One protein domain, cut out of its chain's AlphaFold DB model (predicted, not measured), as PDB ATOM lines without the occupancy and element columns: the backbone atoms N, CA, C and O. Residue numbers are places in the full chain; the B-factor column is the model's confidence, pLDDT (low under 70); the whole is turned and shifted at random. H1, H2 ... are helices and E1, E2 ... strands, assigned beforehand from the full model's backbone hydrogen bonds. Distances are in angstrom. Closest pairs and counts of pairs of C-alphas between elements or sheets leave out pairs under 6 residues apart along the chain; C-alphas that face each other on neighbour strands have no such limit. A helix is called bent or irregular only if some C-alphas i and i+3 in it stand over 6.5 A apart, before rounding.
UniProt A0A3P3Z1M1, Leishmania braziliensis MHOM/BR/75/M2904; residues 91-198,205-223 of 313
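AT A GLANCE: This is residues 91 to 198 and 205 to 223 of the 313 residues of a protein of Leishmania braziliensis MHOM/BR/75/M2904 (UniProt A0A3P3Z1M1). A long helical hairpin, H3 and H4, is crossed on one side by H1, H5 and H6, while H7 folds back on H6. A small sheet of E2, E1 and E3 sits where the chain enters H3 and leaves H4, and the last printed stretch, residues 205 to 223, where the model's confidence is low, joins it through E3. The printed part has 127 residues with eight named helices and three named strands, in the order H1 H2 E1 H3 H4 E2 H5 H6 H7 E3 H8; the sheet, order E2 E1 E3, is mixed. The class is mostly helix, and the whole is compact, with a radius of gyration of the C-alphas of 14.1 A and spans of 42 by 34 by 24 A.

IN THESE COORDINATES: H1, residues 91 to 103, begins with C-alpha 91 at (182.318, 180.328, 175.333) and is 18.9 A long. H2 is residues 105 to 109, irregular only just, with C-alphas 106 and 109 6.8 A apart; E1 is residues 110 to 113. H3, residues 114 to 127, is 20.2 A long, and H4, residues 133 to 150, 25.8 A. E2 is residues 156 to 158, H5 159 to 169 with 15.3 A, H6 171 to 179 with 12.2 A, and H7 188 to 196 with 13.8 A. E3 is residues 216 to 218, and H8, residues 220 to 223, ends with C-alpha 223 at (196.154, 178.232, 177.453).

HOW THE PARTS SIT: H1 touches H3 at a steep tilt of 66 degrees, closest at the C-alphas of Glu 91 and Gly 123, 4.3 A. H1 also touches H6, about perpendicular at 74 degrees, at the C-alphas of Lys 99 and Val 177, 5.5 A. H2 touches H5, with the C-alphas of Asp 108 and Pro 160 5.2 A apart. E1 is antiparallel to E2, with N 112 and O 157 at 2.7 A, and parallel to E3, with N 218 and O 111 at 2.6 A. The hairpin of H3 and H4 has a shallow tilt of 6 degrees, closest at the C-alphas of Arg 125 and Arg 134, 6.6 A. H4 touches H6 with residues 133 to 141 alone, at the C-alphas of Val 137 and Leu 173, 5.3 A. H5 is on the sheet at a height of 6.7 A, over none of its strands. H6 and H7 form a hairpin, closest at the C-alphas of Ser 175 and Cys 191, 5.3 A. H8 is close to H3 but not clearly touching, with the C-alphas of Glu 116 and Val 220 5.8 A apart. In H3, H4, H5 and H6 every O i to N i+4 pair is within hydrogen-bond range; H1 has 7 of 9, H2 0 of 1 with 1 of 2 O i to N i+3 pairs, H7 2 of 5 with 4 of 6, and H8 is too short for an O i to N i+4 pair.

THE WHOLE: The C-alphas farthest apart are those of Asn 130 and Ser 213, 43.0 A. Residues 199 to 204 are not printed, and C-alphas 198 and 205 are 18.6 A apart across the cut. Of the links printed whole, none is long. The mean pLDDT of the printed part is 72.1, and it is under 70 in residues 104 to 112, 151 to 157, 192 to 198 and 205 to 223.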
ATOM      1  N   GLU A  91     182.937 181.586 175.739       75.19
ATOM      2  CA  GLU A  91     182.318 180.328 175.333       75.19
ATOM      3  C   GLU A  91     182.886 179.821 174.004       75.19
ATOM      4  O   GLU A  91     183.189 178.633 173.871       75.19
ATOM      5  N   VAL A  92     183.093 180.732 173.048       75.94
ATOM      6  CA  VAL A  92     183.739 180.428 171.766       75.94
ATOM      7  C   VAL A  92     185.195 180.045 171.993       75.94
ATOM      8  O   VAL A  92     185.656 179.052 171.433       75.94
ATOM      9  N   LEU A  93     185.914 180.773 172.853       74.06
ATOM     10  CA  LEU A  93     187.303 180.444 173.182       74.06
ATOM     11  C   LEU A  93     187.424 179.047 173.799       74.06
ATOM     12  O   LEU A  93     188.287 178.272 173.392       74.06
ATOM     13  N   CYS A  94     186.522 178.696 174.718       75.50
ATOM     14  CA  CYS A  94     186.412 177.353 175.278       75.50
ATOM     15  C   CYS A  94     186.135 176.311 174.180       75.50
ATOM     16  O   CYS A  94     186.811 175.288 174.129       75.50
ATOM     17  N   ALA A  95     185.206 176.566 173.254       76.81
ATOM     18  CA  ALA A  95     184.927 175.644 172.147       76.81
ATOM     19  C   ALA A  95     186.144 175.440 171.224       76.81
ATOM     20  O   ALA A  95     186.450 174.314 170.819       76.81
ATOM     21  N   LEU A  96     186.889 176.511 170.932       80.25
ATOM     22  CA  LEU A  96     188.107 176.465 170.121       80.25
ATOM     23  C   LEU A  96     189.225 175.639 170.770       80.25
ATOM     24  O   LEU A  96     190.077 175.109 170.057       80.25
ATOM     25  N   GLN A  97     189.204 175.435 172.091       77.25
ATOM     26  CA  GLN A  97     190.134 174.508 172.741       77.25
ATOM     27  C   GLN A  97     189.932 173.076 172.254       77.25
ATOM     28  O   GLN A  97     190.920 172.384 172.023       77.25
ATOM     29  N   LEU A  98     188.691 172.633 172.016       82.69
ATOM     30  CA  LEU A  98     188.450 171.315 171.416       82.69
ATOM     31  C   LEU A  98     189.068 171.231 170.022       82.69
ATOM     32  O   LEU A  98     189.679 170.218 169.686       82.69
ATOM     33  N   LYS A  99     188.967 172.307 169.235       85.56
ATOM     34  CA  LYS A  99     189.591 172.384 167.910       85.56
ATOM     35  C   LYS A  99     191.103 172.214 168.000       85.56
ATOM     36  O   LYS A  99     191.653 171.333 167.342       85.56
ATOM     37  N   CYS A 100     191.758 172.951 168.896       77.25
ATOM     38  CA  CYS A 100     193.185 172.779 169.175       77.25
ATOM     39  C   CYS A 100     193.513 171.341 169.616       77.25
ATOM     40  O   CYS A 100     194.387 170.696 169.043       77.25
ATOM     41  N   LEU A 101     192.784 170.787 170.588       77.75
ATOM     42  CA  LEU A 101     193.018 169.431 171.099       77.75
ATOM     43  C   LEU A 101     192.890 168.359 170.006       77.75
ATOM     44  O   LEU A 101     193.640 167.381 170.013       77.75
ATOM     45  N   LEU A 102     191.983 168.524 169.043       83.38
ATOM     46  CA  LEU A 102     191.763 167.543 167.978       83.38
ATOM     47  C   LEU A 102     192.689 167.716 166.766       83.38
ATOM     48  O   LEU A 102     193.019 166.712 166.127       83.38
ATOM     49  N   GLU A 103     193.129 168.937 166.461       79.19
ATOM     50  CA  GLU A 103     193.848 169.254 165.216       79.19
ATOM     51  C   GLU A 103     195.364 169.479 165.415       79.19
ATOM     52  O   GLU A 103     196.152 169.223 164.502       79.19
ATOM     53  N   THR A 104     195.806 169.874 166.613       67.75
ATOM     54  CA  THR A 104     197.196 170.280 166.898       67.75
ATOM     55  C   THR A 104     198.084 169.090 167.293       67.75
ATOM     56  O   THR A 104     198.052 168.624 168.436       67.75
ATOM     57  N   ARG A 105     198.952 168.604 166.392       63.16
ATOM     58  CA  ARG A 105     199.841 167.439 166.651       63.16
ATOM     59  C   ARG A 105     200.852 167.646 167.789       63.16
ATOM     60  O   ARG A 105     201.348 166.688 168.362       63.16
ATOM     61  N   ARG A 106     201.201 168.881 168.150       61.53
ATOM     62  CA  ARG A 106     202.146 169.126 169.260       61.53
ATOM     63  C   ARG A 106     201.578 168.871 170.643       61.53
ATOM     64  O   ARG A 106     202.354 168.662 171.571       61.53
ATOM     65  N   LEU A 107     200.255 168.846 170.763       61.78
ATOM     66  CA  LEU A 107     199.596 168.494 172.011       61.78
ATOM     67  C   LEU A 107     199.679 166.991 172.297       61.78
ATOM     68  O   LEU A 107     199.262 166.568 173.364       61.78
ATOM     69  N   ASP A 108     200.279 166.185 171.411       64.62
ATOM     70  CA  ASP A 108     200.412 164.735 171.589       64.62
ATOM     71  C   ASP A 108     201.217 164.336 172.844       64.62
ATOM     72  O   ASP A 108     201.147 163.197 173.291       64.62
ATOM     73  N   TYR A 109     201.955 165.268 173.450       61.25
ATOM     74  CA  TYR A 109     202.701 165.048 174.698       61.25
ATOM     75  C   TYR A 109     202.071 165.754 175.914       61.25
ATOM     76  O   TYR A 109     202.651 165.775 177.003       61.25
ATOM     77  N   CYS A 110     200.889 166.343 175.735       59.44
ATOM     78  CA  CYS A 110     200.165 167.098 176.749       59.44
ATOM     79  C   CYS A 110     199.024 166.269 177.361       59.44
ATOM     80  O   CYS A 110     198.480 165.364 176.730       59.44
ATOM     81  N   ASN A 111     198.614 166.634 178.575       64.50
ATOM     82  CA  ASN A 111     197.409 166.157 179.242       64.50
ATOM     83  C   ASN A 111     196.466 167.327 179.461       64.50
ATOM     84  O   ASN A 111     196.870 168.270 180.108       64.50
ATOM     85  N   VAL A 112     195.219 167.274 179.028       65.88
ATOM     86  CA  VAL A 112     194.217 168.286 179.373       65.88
ATOM     87  C   VAL A 112     193.547 167.947 180.705       65.88
ATOM     88  O   VAL A 112     193.147 166.801 180.908       65.88
ATOM     89  N   ALA A 113     193.417 168.893 181.636       71.38
ATOM     90  CA  ALA A 113     192.660 168.624 182.860       71.38
ATOM     91  C   ALA A 113     191.161 168.436 182.569       71.38
ATOM     92  O   ALA A 113     190.605 169.052 181.658       71.38
ATOM     93  N   LEU A 114     190.507 167.550 183.326       73.62
ATOM     94  CA  LEU A 114     189.133 167.129 183.029       73.62
ATOM     95  C   LEU A 114     188.136 168.298 183.097       73.62
ATOM     96  O   LEU A 114     187.288 168.427 182.220       73.62
ATOM     97  N   ASN A 115     188.300 169.198 184.067       75.50
ATOM     98  CA  ASN A 115     187.503 170.422 184.195       75.50
ATOM     99  C   ASN A 115     187.632 171.351 182.974       75.50
ATOM    100  O   ASN A 115     186.691 172.059 182.622       75.50
ATOM    101  N   GLU A 116     188.781 171.344 182.303       70.75
ATOM    102  CA  GLU A 116     189.011 172.168 181.111       70.75
ATOM    103  C   GLU A 116     188.352 171.557 179.903       70.75
ATOM    104  O   GLU A 116     187.772 172.262 179.084       70.75
ATOM    105  N   LEU A 117     188.396 170.230 179.831       81.12
ATOM    106  CA  LEU A 117     187.680 169.489 178.821       81.12
ATOM    107  C   LEU A 117     186.168 169.695 178.973       81.12
ATOM    108  O   LEU A 117     185.494 169.985 177.989       81.12
ATOM    109  N   GLU A 118     185.641 169.641 180.197       83.56
ATOM    110  CA  GLU A 118     184.240 169.954 180.507       83.56
ATOM    111  C   GLU A 118     183.862 171.386 180.122       83.56
ATOM    112  O   GLU A 118     182.819 171.590 179.493       83.56
ATOM    113  N   ARG A 119     184.719 172.369 180.435       77.44
ATOM    114  CA  ARG A 119     184.543 173.767 180.011       77.44
ATOM    115  C   ARG A 119     184.527 173.904 178.492       77.44
ATOM    116  O   ARG A 119     183.650 174.577 177.955       77.44
ATOM    117  N   ALA A 120     185.444 173.237 177.800       82.81
ATOM    118  CA  ALA A 120     185.536 173.256 176.348       82.81
ATOM    119  C   ALA A 120     184.299 172.614 175.690       82.81
ATOM    120  O   ALA A 120     183.712 173.178 174.764       82.81
ATOM    121  N   GLY A 121     183.830 171.487 176.234       87.12
ATOM    122  CA  GLY A 121     182.580 170.843 175.835       87.12
ATOM    123  C   GLY A 121     181.348 171.700 176.113       87.12
ATOM    124  O   GLY A 121     180.448 171.778 175.283       87.12
ATOM    125  N   ALA A 122     181.275 172.371 177.264       87.06
ATOM    126  CA  ALA A 122     180.195 173.311 177.571       87.06
ATOM    127  C   ALA A 122     180.184 174.506 176.605       87.06
ATOM    128  O   ALA A 122     179.120 174.870 176.105       87.06
ATOM    129  N   GLY A 123     181.363 175.054 176.289       84.00
ATOM    130  CA  GLY A 123     181.532 176.102 175.285       84.00
ATOM    131  C   GLY A 123     181.030 175.667 173.913       84.00
ATOM    132  O   GLY A 123     180.260 176.382 173.286       84.00
ATOM    133  N   LEU A 124     181.367 174.458 173.456       90.00
ATOM    134  CA  LEU A 124     180.854 173.977 172.172       90.00
ATOM    135  C   LEU A 124     179.329 173.810 172.179       90.00
ATOM    136  O   LEU A 124     178.654 174.214 171.235       90.00
ATOM    137  N   ARG A 125     178.773 173.242 173.251       90.44
ATOM    138  CA  ARG A 125     177.326 173.020 173.384       90.44
ATOM    139  C   ARG A 125     176.529 174.323 173.417       90.44
ATOM    140  O   ARG A 125     175.419 174.354 172.888       90.44
ATOM    141  N   SER A 126     177.084 175.405 173.968       89.31
ATOM    142  CA  SER A 126     176.425 176.716 173.933       89.31
ATOM    143  C   SER A 126     176.325 177.275 172.506       89.31
ATOM    144  O   SER A 126     175.298 177.859 172.156       89.31
ATOM    145  N   LEU A 127     177.313 177.003 171.641       88.44
ATOM    146  CA  LEU A 127     177.270 177.362 170.215       88.44
ATOM    147  C   LEU A 127     176.240 176.551 169.417       88.44
ATOM    148  O   LEU A 127     175.785 176.992 168.364       88.44
ATOM    149  N   LEU A 128     175.842 175.381 169.920       90.12
ATOM    150  CA  LEU A 128     174.850 174.495 169.303       90.12
ATOM    151  C   LEU A 128     173.413 174.767 169.774       90.12
ATOM    152  O   LEU A 128     172.520 173.949 169.549       90.12
ATOM    153  N   THR A 129     173.157 175.897 170.437       84.69
ATOM    154  CA  THR A 129     171.810 176.238 170.912       84.69
ATOM    155  C   THR A 129     170.809 176.236 169.748       84.69
ATOM    156  O   THR A 129     171.028 176.886 168.730       84.69
ATOM    157  N   ASN A 130     169.709 175.488 169.900       81.19
ATOM    158  CA  ASN A 130     168.665 175.269 168.885       81.19
ATOM    159  C   ASN A 130     169.104 174.498 167.624       81.19
ATOM    160  O   ASN A 130     168.400 174.529 166.615       81.19
ATOM    161  N   ASN A 131     170.242 173.797 167.656       85.94
ATOM    162  CA  ASN A 131     170.673 172.941 166.556       85.94
ATOM    163  C   ASN A 131     170.311 171.465 166.822       85.94
ATOM    164  O   ASN A 131     170.612 170.970 167.906       85.94
ATOM    165  N   PRO A 132     169.751 170.727 165.843       83.12
ATOM    166  CA  PRO A 132     169.403 169.311 166.019       83.12
ATOM    167  C   PRO A 132     170.613 168.399 166.280       83.12
ATOM    168  O   PRO A 132     170.460 167.319 166.838       83.12
ATOM    169  N   LEU A 133     171.830 168.816 165.911       86.06
ATOM    170  CA  LEU A 133     173.052 168.067 166.227       86.06
ATOM    171  C   LEU A 133     173.429 168.142 167.707       86.06
ATOM    172  O   LEU A 133     174.264 167.351 168.141       86.06
ATOM    173  N   ARG A 134     172.835 169.059 168.479       90.25
ATOM    174  CA  ARG A 134     173.132 169.218 169.903       90.25
ATOM    175  C   ARG A 134     172.887 167.928 170.673       90.25
ATOM    176  O   ARG A 134     173.803 167.473 171.341       90.25
ATOM    177  N   ASP A 135     171.727 167.302 170.503       89.38
ATOM    178  CA  ASP A 135     171.376 166.080 171.239       89.38
ATOM    179  C   ASP A 135     172.350 164.932 170.924       89.38
ATOM    180  O   ASP A 135     172.753 164.171 171.804       89.38
ATOM    181  N   LYS A 136     172.794 164.843 169.663       91.31
ATOM    182  CA  LYS A 136     173.789 163.858 169.219       91.31
ATOM    183  C   LYS A 136     175.165 164.138 169.833       91.31
ATOM    184  O   LYS A 136     175.814 163.210 170.306       91.31
ATOM    185  N   VAL A 137     175.599 165.400 169.846       92.38
ATOM    186  CA  VAL A 137     176.862 165.822 170.475       92.38
ATOM    187  C   VAL A 137     176.821 165.614 171.990       92.38
ATOM    188  O   VAL A 137     177.812 165.154 172.548       92.38
ATOM    189  N   ASP A 138     175.692 165.888 172.643       92.31
ATOM    190  CA  ASP A 138     175.499 165.697 174.084       92.31
ATOM    191  C   ASP A 138     175.617 164.211 174.454       92.31
ATOM    192  O   ASP A 138     176.417 163.855 175.321       92.31
ATOM    193  N   ALA A 139     174.929 163.326 173.727       92.25
ATOM    194  CA  ALA A 139     175.023 161.882 173.941       92.25
ATOM    195  C   ALA A 139     176.443 161.330 173.692       92.25
ATOM    196  O   ALA A 139     176.945 160.499 174.456       92.25
ATOM    197  N   GLU A 140     177.119 161.786 172.630       93.75
ATOM    198  CA  GLU A 140     178.512 161.410 172.355       93.75
ATOM    199  C   GLU A 140     179.467 161.928 173.443       93.75
ATOM    200  O   GLU A 140     180.391 161.214 173.845       93.75
ATOM    201  N   TRP A 141     179.239 163.141 173.952       93.12
ATOM    202  CA  TRP A 141     180.030 163.745 175.021       93.12
ATOM    203  C   TRP A 141     179.900 162.978 176.338       93.12
ATOM    204  O   TRP A 141     180.912 162.643 176.954       93.12
ATOM    205  N   GLU A 142     178.679 162.639 176.755       91.75
ATOM    206  CA  GLU A 142     178.436 161.841 177.964       91.75
ATOM    207  C   GLU A 142     179.137 160.481 177.891       91.75
ATOM    208  O   GLU A 142     179.795 160.054 178.845       91.75
ATOM    209  N   ARG A 143     179.081 159.828 176.725       91.06
ATOM    210  CA  ARG A 143     179.773 158.558 176.487       91.06
ATOM    211  C   ARG A 143     181.292 158.695 176.573       91.06
ATOM    212  O   ARG A 143     181.946 157.834 177.158       91.06
ATOM    213  N   LEU A 144     181.854 159.766 176.006       89.75
ATOM    214  CA  LEU A 144     183.287 160.059 176.099       89.75
ATOM    215  C   LEU A 144     183.726 160.254 177.550       89.75
ATOM    216  O   LEU A 144     184.732 159.678 177.960       89.75
ATOM    217  N   VAL A 145     182.974 161.034 178.332       85.88
ATOM    218  CA  VAL A 145     183.272 161.266 179.752       85.88
ATOM    219  C   VAL A 145     183.215 159.952 180.536       85.88
ATOM    220  O   VAL A 145     184.134 159.662 181.301       85.88
ATOM    221  N   ALA A 146     182.203 159.113 180.299       85.88
ATOM    222  CA  ALA A 146     182.097 157.802 180.938       85.88
ATOM    223  C   ALA A 146     183.299 156.887 180.617       85.88
ATOM    224  O   ALA A 146     183.847 156.250 181.518       85.88
ATOM    225  N   GLU A 147     183.756 156.854 179.360       81.56
ATOM    226  CA  GLU A 147     184.954 156.095 178.966       81.56
ATOM    227  C   GLU A 147     186.237 156.650 179.598       81.56
ATOM    228  O   GLU A 147     187.074 155.879 180.070       81.56
ATOM    229  N   LEU A 148     186.394 157.975 179.671       77.50
ATOM    230  CA  LEU A 148     187.542 158.601 180.335       77.50
ATOM    231  C   LEU A 148     187.604 158.240 181.825       77.50
ATOM    232  O   LEU A 148     188.668 157.869 182.328       77.50
ATOM    233  N   LEU A 149     186.462 158.270 182.514       75.12
ATOM    234  CA  LEU A 149     186.363 157.859 183.914       75.12
ATOM    235  C   LEU A 149     186.660 156.363 184.094       75.12
ATOM    236  O   LEU A 149     187.362 155.989 185.037       75.12
ATOM    237  N   ARG A 150     186.199 155.505 183.172       74.06
ATOM    238  CA  ARG A 150     186.491 154.058 183.170       74.06
ATOM    239  C   ARG A 150     187.988 153.763 183.046       74.06
ATOM    240  O   ARG A 150     188.469 152.799 183.634       74.06
ATOM    241  N   LEU A 151     188.731 154.599 182.320       65.94
ATOM    242  CA  LEU A 151     190.191 154.512 182.190       65.94
ATOM    243  C   LEU A 151     190.953 155.012 183.439       65.94
ATOM    244  O   LEU A 151     192.174 155.144 183.382       65.94
ATOM    245  N   GLN A 152     190.258 155.280 184.554       57.91
ATOM    246  CA  GLN A 152     190.801 155.840 185.805       57.91
ATOM    247  C   GLN A 152     191.487 157.200 185.618       57.91
ATOM    248  O   GLN A 152     192.374 157.601 186.376       57.91
ATOM    249  N   VAL A 153     191.062 157.947 184.599       59.44
ATOM    250  CA  VAL A 153     191.559 159.293 184.355       59.44
ATOM    251  C   VAL A 153     190.787 160.258 185.249       59.44
ATOM    252  O   VAL A 153     189.730 160.758 184.882       59.44
ATOM    253  N   HIS A 154     191.294 160.487 186.459       55.75
ATOM    254  CA  HIS A 154     190.561 161.261 187.469       55.75
ATOM    255  C   HIS A 154     190.817 162.772 187.422       55.75
ATOM    256  O   HIS A 154     189.982 163.537 187.889       55.75
ATOM    257  N   PHE A 155     191.943 163.216 186.852       60.06
ATOM    258  CA  PHE A 155     192.336 164.631 186.913       60.06
ATOM    259  C   PHE A 155     192.838 165.202 185.587       60.06
ATOM    260  O   PHE A 155     192.538 166.353 185.274       60.06
ATOM    261  N   ALA A 156     193.580 164.422 184.795       69.00
ATOM    262  CA  ALA A 156     194.168 164.898 183.547       69.00
ATOM    263  C   ALA A 156     194.193 163.808 182.473       69.00
ATOM    264  O   ALA A 156     194.695 162.712 182.702       69.00
ATOM    265  N   VAL A 157     193.672 164.140 181.299       68.12
ATOM    266  CA  VAL A 157     193.504 163.267 180.142       68.12
ATOM    267  C   VAL A 157     194.624 163.520 179.142       68.12
ATOM    268  O   VAL A 157     194.705 164.630 178.619       68.12
ATOM    269  N   PRO A 158     195.456 162.527 178.787       77.00
ATOM    270  CA  PRO A 158     196.394 162.684 177.682       77.00
ATOM    271  C   PRO A 158     195.650 163.076 176.404       77.00
ATOM    272  O   PRO A 158     194.691 162.409 176.010       77.00
ATOM    273  N   VAL A 159     196.087 164.143 175.734       75.56
ATOM    274  CA  VAL A 159     195.447 164.618 174.498       75.56
ATOM    275  C   VAL A 159     195.407 163.534 173.410       75.56
ATOM    276  O   VAL A 159     194.361 163.420 172.767       75.56
ATOM    277  N   PRO A 160     196.435 162.672 173.221       75.38
ATOM    278  CA  PRO A 160     196.323 161.526 172.317       75.38
ATOM    279  C   PRO A 160     195.163 160.595 172.661       75.38
ATOM    280  O   PRO A 160     194.430 160.176 171.767       75.38
ATOM    281  N   THR A 161     194.969 160.297 173.949       77.38
ATOM    282  CA  THR A 161     193.885 159.436 174.431       77.38
ATOM    283  C   THR A 161     192.534 160.074 174.151       77.38
ATOM    284  O   THR A 161     191.664 159.427 173.571       77.38
ATOM    285  N   PHE A 162     192.371 161.357 174.487       81.94
ATOM    286  CA  PHE A 162     191.152 162.102 174.174       81.94
ATOM    287  C   PHE A 162     190.857 162.086 172.670       81.94
ATOM    288  O   PHE A 162     189.762 161.720 172.248       81.94
ATOM    289  N   ARG A 163     191.853 162.410 171.841       83.25
ATOM    290  CA  ARG A 163     191.709 162.455 170.382       83.25
ATOM    291  C   ARG A 163     191.353 161.089 169.800       83.25
ATOM    292  O   ARG A 163     190.522 161.016 168.895       83.25
ATOM    293  N   LEU A 164     191.960 160.016 170.302       80.94
ATOM    294  CA  LEU A 164     191.654 158.650 169.885       80.94
ATOM    295  C   LEU A 164     190.214 158.270 170.247       80.94
ATOM    296  O   LEU A 164     189.507 157.731 169.401       80.94
ATOM    297  N   LEU A 165     189.758 158.589 171.461       83.50
ATOM    298  CA  LEU A 165     188.375 158.340 171.875       83.50
ATOM    299  C   LEU A 165     187.385 159.122 171.008       83.50
ATOM    300  O   LEU A 165     186.465 158.527 170.453       83.50
ATOM    301  N   VAL A 166     187.623 160.417 170.779       87.94
ATOM    302  CA  VAL A 166     186.771 161.232 169.898       87.94
ATOM    303  C   VAL A 166     186.710 160.652 168.487       87.94
ATOM    304  O   VAL A 166     185.630 160.526 167.915       87.94
ATOM    305  N   ARG A 167     187.852 160.233 167.928       86.81
ATOM    306  CA  ARG A 167     187.899 159.614 166.595       86.81
ATOM    307  C   ARG A 167     187.088 158.326 166.504       86.81
ATOM    308  O   ARG A 167     186.537 158.076 165.438       86.81
ATOM    309  N   ARG A 168     187.041 157.535 167.580       83.25
ATOM    310  CA  ARG A 168     186.374 156.225 167.612       83.25
ATOM    311  C   ARG A 168     184.883 156.312 167.902       83.25
ATOM    312  O   ARG A 168     184.133 155.502 167.377       83.25
ATOM    313  N   SER A 169     184.458 157.227 168.772       81.25
ATOM    314  CA  SER A 169     183.111 157.168 169.352       81.25
ATOM    315  C   SER A 169     182.317 158.468 169.303       81.25
ATOM    316  O   SER A 169     181.176 158.458 169.755       81.25
ATOM    317  N   ALA A 170     182.882 159.565 168.789       89.25
ATOM    318  CA  ALA A 170     182.220 160.868 168.786       89.25
ATOM    319  C   ALA A 170     182.336 161.575 167.425       89.25
ATOM    320  O   ALA A 170     183.081 162.547 167.248       89.25
ATOM    321  N   ARG A 171     181.623 161.035 166.427       88.38
ATOM    322  CA  ARG A 171     181.670 161.516 165.038       88.38
ATOM    323  C   ARG A 171     181.014 162.885 164.902       88.38
ATOM    324  O   ARG A 171     181.586 163.742 164.232       88.38
ATOM    325  N   ALA A 172     179.855 163.104 165.523       89.19
ATOM    326  CA  ALA A 172     179.178 164.397 165.469       89.19
ATOM    327  C   ALA A 172     180.013 165.483 166.150       89.19
ATOM    328  O   ALA A 172     180.199 166.555 165.575       89.19
ATOM    329  N   LEU A 173     180.598 165.184 167.315       91.25
ATOM    330  CA  LEU A 173     181.529 166.088 167.991       91.25
ATOM    331  C   LEU A 173     182.703 166.456 167.076       91.25
ATOM    332  O   LEU A 173     183.009 167.636 166.899       91.25
ATOM    333  N   ARG A 174     183.353 165.454 166.471       90.62
ATOM    334  CA  ARG A 174     184.493 165.661 165.569       90.62
ATOM    335  C   ARG A 174     184.118 166.536 164.370       90.62
ATOM    336  O   ARG A 174     184.856 167.469 164.065       90.62
ATOM    337  N   SER A 175     182.990 166.242 163.729       90.06
ATOM    338  CA  SER A 175     182.480 166.973 162.564       90.06
ATOM    339  C   SER A 175     182.199 168.439 162.904       90.06
ATOM    340  O   SER A 175     182.708 169.350 162.245       90.06
ATOM    341  N   VAL A 176     181.500 168.691 164.015       91.19
ATOM    342  CA  VAL A 176     181.213 170.052 164.487       91.19
ATOM    343  C   VAL A 176     182.502 170.817 164.807       91.19
ATOM    344  O   VAL A 176     182.652 171.965 164.389       91.19
ATOM    345  N   VAL A 177     183.453 170.201 165.516       90.38
ATOM    346  CA  VAL A 177     184.722 170.855 165.882       90.38
ATOM    347  C   VAL A 177     185.580 171.167 164.648       90.38
ATOM    348  O   VAL A 177     186.212 172.225 164.579       90.38
ATOM    349  N   ARG A 178     185.581 170.294 163.635       88.88
ATOM    350  CA  ARG A 178     186.263 170.560 162.359       88.88
ATOM    351  C   ARG A 178     185.627 171.725 161.606       88.88
ATOM    352  O   ARG A 178     186.346 172.594 161.114       88.88
ATOM    353  N   ALA A 179     184.297 171.780 161.574       90.38
ATOM    354  CA  ALA A 179     183.540 172.849 160.931       90.38
ATOM    355  C   ALA A 179     183.562 174.186 161.695       90.38
ATOM    356  O   ALA A 179     183.209 175.217 161.114       90.38
ATOM    357  N   LEU A 180     183.958 174.188 162.972       89.62
ATOM    358  CA  LEU A 180     184.129 175.395 163.777       89.62
ATOM    359  C   LEU A 180     185.279 176.247 163.222       89.62
ATOM    360  O   LEU A 180     186.439 175.828 163.209       89.62
ATOM    361  N   GLY A 181     184.953 177.449 162.757       85.75
ATOM    362  CA  GLY A 181     185.917 178.473 162.376       85.75
ATOM    363  C   GLY A 181     186.531 179.166 163.591       85.75
ATOM    364  O   GLY A 181     185.957 179.180 164.678       85.75
ATOM    365  N   TRP A 182     187.694 179.789 163.391       82.81
ATOM    366  CA  TRP A 182     188.382 180.595 164.413       82.81
ATOM    367  C   TRP A 182     187.639 181.895 164.771       82.81
ATOM    368  O   TRP A 182     187.980 182.553 165.743       82.81
ATOM    369  N   ASP A 183     186.601 182.239 164.016       81.12
ATOM    370  CA  ASP A 183     185.639 183.310 164.289       81.12
ATOM    371  C   ASP A 183     184.403 182.816 165.066       81.12
ATOM    372  O   ASP A 183     183.351 183.447 165.032       81.12
ATOM    373  N   GLY A 184     184.471 181.620 165.662       81.31
ATOM    374  CA  GLY A 184     183.372 181.020 166.420       81.31
ATOM    375  C   GLY A 184     182.193 180.524 165.583       81.31
ATOM    376  O   GLY A 184     181.249 179.957 166.134       81.31
ATOM    377  N   LYS A 185     182.224 180.689 164.254       90.00
ATOM    378  CA  LYS A 185     181.122 180.291 163.373       90.00
ATOM    379  C   LYS A 185     181.292 178.860 162.892       90.00
ATOM    380  O   LYS A 185     182.345 178.473 162.391       90.00
ATOM    381  N   ILE A 186     180.218 178.081 162.966       88.50
ATOM    382  CA  ILE A 186     180.200 176.705 162.464       88.50
ATOM    383  C   ILE A 186     179.804 176.709 160.985       88.50
ATOM    384  O   ILE A 186     178.717 177.149 160.602       88.50
ATOM    385  N   ARG A 187     180.690 176.197 160.128       89.50
ATOM    386  CA  ARG A 187     180.460 176.056 158.686       89.50
ATOM    387  C   ARG A 187     179.664 174.781 158.401       89.50
ATOM    388  O   ARG A 187     180.224 173.773 157.986       89.50
ATOM    389  N   TRP A 188     178.343 174.838 158.563       84.62
ATOM    390  CA  TRP A 188     177.437 173.676 158.478       84.62
ATOM    391  C   TRP A 188     177.536 172.823 157.207       84.62
ATOM    392  O   TRP A 188     177.195 171.645 157.248       84.62
ATOM    393  N   ARG A 189     177.994 173.393 156.085       80.75
ATOM    394  CA  ARG A 189     178.236 172.630 154.847       80.75
ATOM    395  C   ARG A 189     179.282 171.529 155.066       80.75
ATOM    396  O   ARG A 189     179.032 170.393 154.690       80.75
ATOM    397  N   LEU A 190     180.359 171.845 155.790       75.69
ATOM    398  CA  LEU A 190     181.427 170.900 156.129       75.69
ATOM    399  C   LEU A 190     180.944 169.797 157.081       75.69
ATOM    400  O   LEU A 190     181.441 168.679 157.022       75.69
ATOM    401  N   CYS A 191     179.950 170.080 157.934       72.38
ATOM    402  CA  CYS A 191     179.408 169.057 158.830       72.38
ATOM    403  C   CYS A 191     178.683 167.931 158.076       72.38
ATOM    404  O   CYS A 191     178.696 166.793 158.539       72.38
ATOM    405  N   ARG A 192     178.023 168.260 156.954       63.34
ATOM    406  CA  ARG A 192     177.213 167.321 156.159       63.34
ATOM    407  C   ARG A 192     178.070 166.432 155.261       63.34
ATOM    408  O   ARG A 192     177.786 165.251 155.156       63.34
ATOM    409  N   GLU A 193     179.142 166.981 154.693       59.00
ATOM    410  CA  GLU A 193     180.102 166.229 153.869       59.00
ATOM    411  C   GLU A 193     180.744 165.068 154.655       59.00
ATOM    412  O   GLU A 193     180.981 163.995 154.108       59.00
ATOM    413  N   GLU A 194     180.940 165.233 155.969       55.66
ATOM    414  CA  GLU A 194     181.454 164.172 156.841       55.66
ATOM    415  C   GLU A 194     180.440 163.091 157.217       55.66
ATOM    416  O   GLU A 194     180.864 162.081 157.777       55.66
ATOM    417  N   GLU A 195     179.135 163.255 156.982       53.09
ATOM    418  CA  GLU A 195     178.164 162.163 157.176       53.09
ATOM    419  C   GLU A 195     178.215 161.152 156.017       53.09
ATOM    420  O   GLU A 195     177.945 159.970 156.238       53.09
ATOM    421  N   ASP A 196     178.685 161.588 154.843       48.66
ATOM    422  CA  ASP A 196     178.749 160.797 153.609       48.66
ATOM    423  C   ASP A 196     180.075 160.023 153.427       48.66
ATOM    424  O   ASP A 196     180.150 159.105 152.608       48.66
ATOM    425  N   GLU A 197     181.124 160.322 154.209       47.94
ATOM    426  CA  GLU A 197     182.351 159.512 154.216       47.94
ATOM    427  C   GLU A 197     182.097 158.127 154.848       47.94
ATOM    428  O   GLU A 197     181.659 157.999 156.001       47.94
ATOM    429  N   VAL A 198     182.374 157.071 154.076       44.53
ATOM    430  CA  VAL A 198     182.283 155.667 154.502       44.53
ATOM    431  C   VAL A 198     183.346 155.390 155.565       44.53
ATOM    432  O   VAL A 198     184.513 155.739 155.403       44.53
ATOM    433  N   GLU A 205     194.000 150.626 166.041       35.03
ATOM    434  CA  GLU A 205     195.210 150.710 166.858       35.03
ATOM    435  C   GLU A 205     194.846 150.329 168.307       35.03
ATOM    436  O   GLU A 205     193.936 150.925 168.901       35.03
ATOM    437  N   PRO A 206     195.499 149.312 168.900       31.30
ATOM    438  CA  PRO A 206     195.206 148.912 170.265       31.30
ATOM    439  C   PRO A 206     195.529 150.062 171.223       31.30
ATOM    440  O   PRO A 206     196.593 150.678 171.131       31.30
ATOM    441  N   LEU A 207     194.628 150.310 172.180       35.09
ATOM    442  CA  LEU A 207     194.871 151.167 173.342       35.09
ATOM    443  C   LEU A 207     196.008 150.540 174.163       35.09
ATOM    444  O   LEU A 207     195.769 149.741 175.064       35.09
ATOM    445  N   ARG A 208     197.263 150.832 173.815       31.48
ATOM    446  CA  ARG A 208     198.406 150.438 174.642       31.48
ATOM    447  C   ARG A 208     198.396 151.294 175.905       31.48
ATOM    448  O   ARG A 208     198.039 152.468 175.847       31.48
ATOM    449  N   ALA A 209     198.782 150.705 177.037       30.25
ATOM    450  CA  ALA A 209     199.021 151.450 178.266       30.25
ATOM    451  C   ALA A 209     200.010 152.584 177.955       30.25
ATOM    452  O   ALA A 209     201.164 152.330 177.606       30.25
ATOM    453  N   PHE A 210     199.521 153.822 177.982       35.69
ATOM    454  CA  PHE A 210     200.347 154.990 177.726       35.69
ATOM    455  C   PHE A 210     201.299 155.177 178.902       35.69
ATOM    456  O   PHE A 210     200.887 155.138 180.060       35.69
ATOM    457  N   ASP A 211     202.576 155.380 178.594       33.31
ATOM    458  CA  ASP A 211     203.589 155.666 179.598       33.31
ATOM    459  C   ASP A 211     203.364 157.080 180.163       33.31
ATOM    460  O   ASP A 211     203.800 158.091 179.609       33.31
ATOM    461  N   VAL A 212     202.622 157.142 181.273       31.80
ATOM    462  CA  VAL A 212     202.237 158.369 181.991       31.80
ATOM    463  C   VAL A 212     203.460 159.136 182.510       31.80
ATOM    464  O   VAL A 212     203.376 160.329 182.795       31.80
ATOM    465  N   SER A 213     204.629 158.491 182.581       28.08
ATOM    466  CA  SER A 213     205.845 159.064 183.164       28.08
ATOM    467  C   SER A 213     206.471 160.215 182.352       28.08
ATOM    468  O   SER A 213     207.408 160.857 182.831       28.08
ATOM    469  N   ARG A 214     205.946 160.521 181.151       31.70
ATOM    470  CA  ARG A 214     206.451 161.583 180.255       31.70
ATOM    471  C   ARG A 214     205.438 162.664 179.852       31.70
ATOM    472  O   ARG A 214     205.789 163.520 179.044       31.70
ATOM    473  N   LEU A 215     204.215 162.650 180.382       31.92
ATOM    474  CA  LEU A 215     203.141 163.538 179.919       31.92
ATOM    475  C   LEU A 215     202.991 164.796 180.802       31.92
ATOM    476  O   LEU A 215     202.905 164.696 182.026       31.92
ATOM    477  N   THR A 216     202.939 165.985 180.191       41.88
ATOM    478  CA  THR A 216     202.809 167.290 180.885       41.88
ATOM    479  C   THR A 216     201.359 167.763 180.980       41.88
ATOM    480  O   THR A 216     200.649 167.717 179.983       41.88
ATOM    481  N   ALA A 217     200.916 168.250 182.145       37.28
ATOM    482  CA  ALA A 217     199.577 168.826 182.337       37.28
ATOM    483  C   ALA A 217     199.357 170.111 181.511       37.28
ATOM    484  O   ALA A 217     200.287 170.868 181.256       37.28
ATOM    485  N   CYS A 218     198.122 170.324 181.081       35.41
ATOM    486  CA  CYS A 218     197.650 171.375 180.194       35.41
ATOM    487  C   CYS A 218     196.280 171.791 180.730       35.41
ATOM    488  O   CYS A 218     195.343 170.990 180.780       35.41
ATOM    489  N   THR A 219     196.180 173.028 181.202       35.53
ATOM    490  CA  THR A 219     194.921 173.601 181.673       35.53
ATOM    491  C   THR A 219     194.497 174.828 180.844       35.53
ATOM    492  O   THR A 219     195.314 175.383 180.121       35.53
ATOM    493  N   VAL A 220     193.238 175.286 180.912       35.34
ATOM    494  CA  VAL A 220     192.763 176.592 180.388       35.34
ATOM    495  C   VAL A 220     193.538 177.726 181.044       35.34
ATOM    496  O   VAL A 220     193.781 178.741 180.403       35.34
ATOM    497  N   LEU A 221     193.991 177.549 182.287       35.47
ATOM    498  CA  LEU A 221     194.953 178.472 182.875       35.47
ATOM    499  C   LEU A 221     196.289 178.448 182.132       35.47
ATOM    500  O   LEU A 221     196.832 179.516 181.978       35.47
ATOM    501  N   ASP A 222     196.756 177.331 181.569       37.78
ATOM    502  CA  ASP A 222     197.974 177.275 180.736       37.78
ATOM    503  C   ASP A 222     197.772 177.732 179.279       37.78
ATOM    504  O   ASP A 222     198.734 178.102 178.612       37.78
ATOM    505  N   LEU A 223     196.532 177.719 178.780       36.81
ATOM    506  CA  LEU A 223     196.154 178.232 177.453       36.81
ATOM    507  C   LEU A 223     195.799 179.731 177.473       36.81
ATOM    508  O   LEU A 223     195.801 180.364 176.421       36.81
TER     509      LEU A 223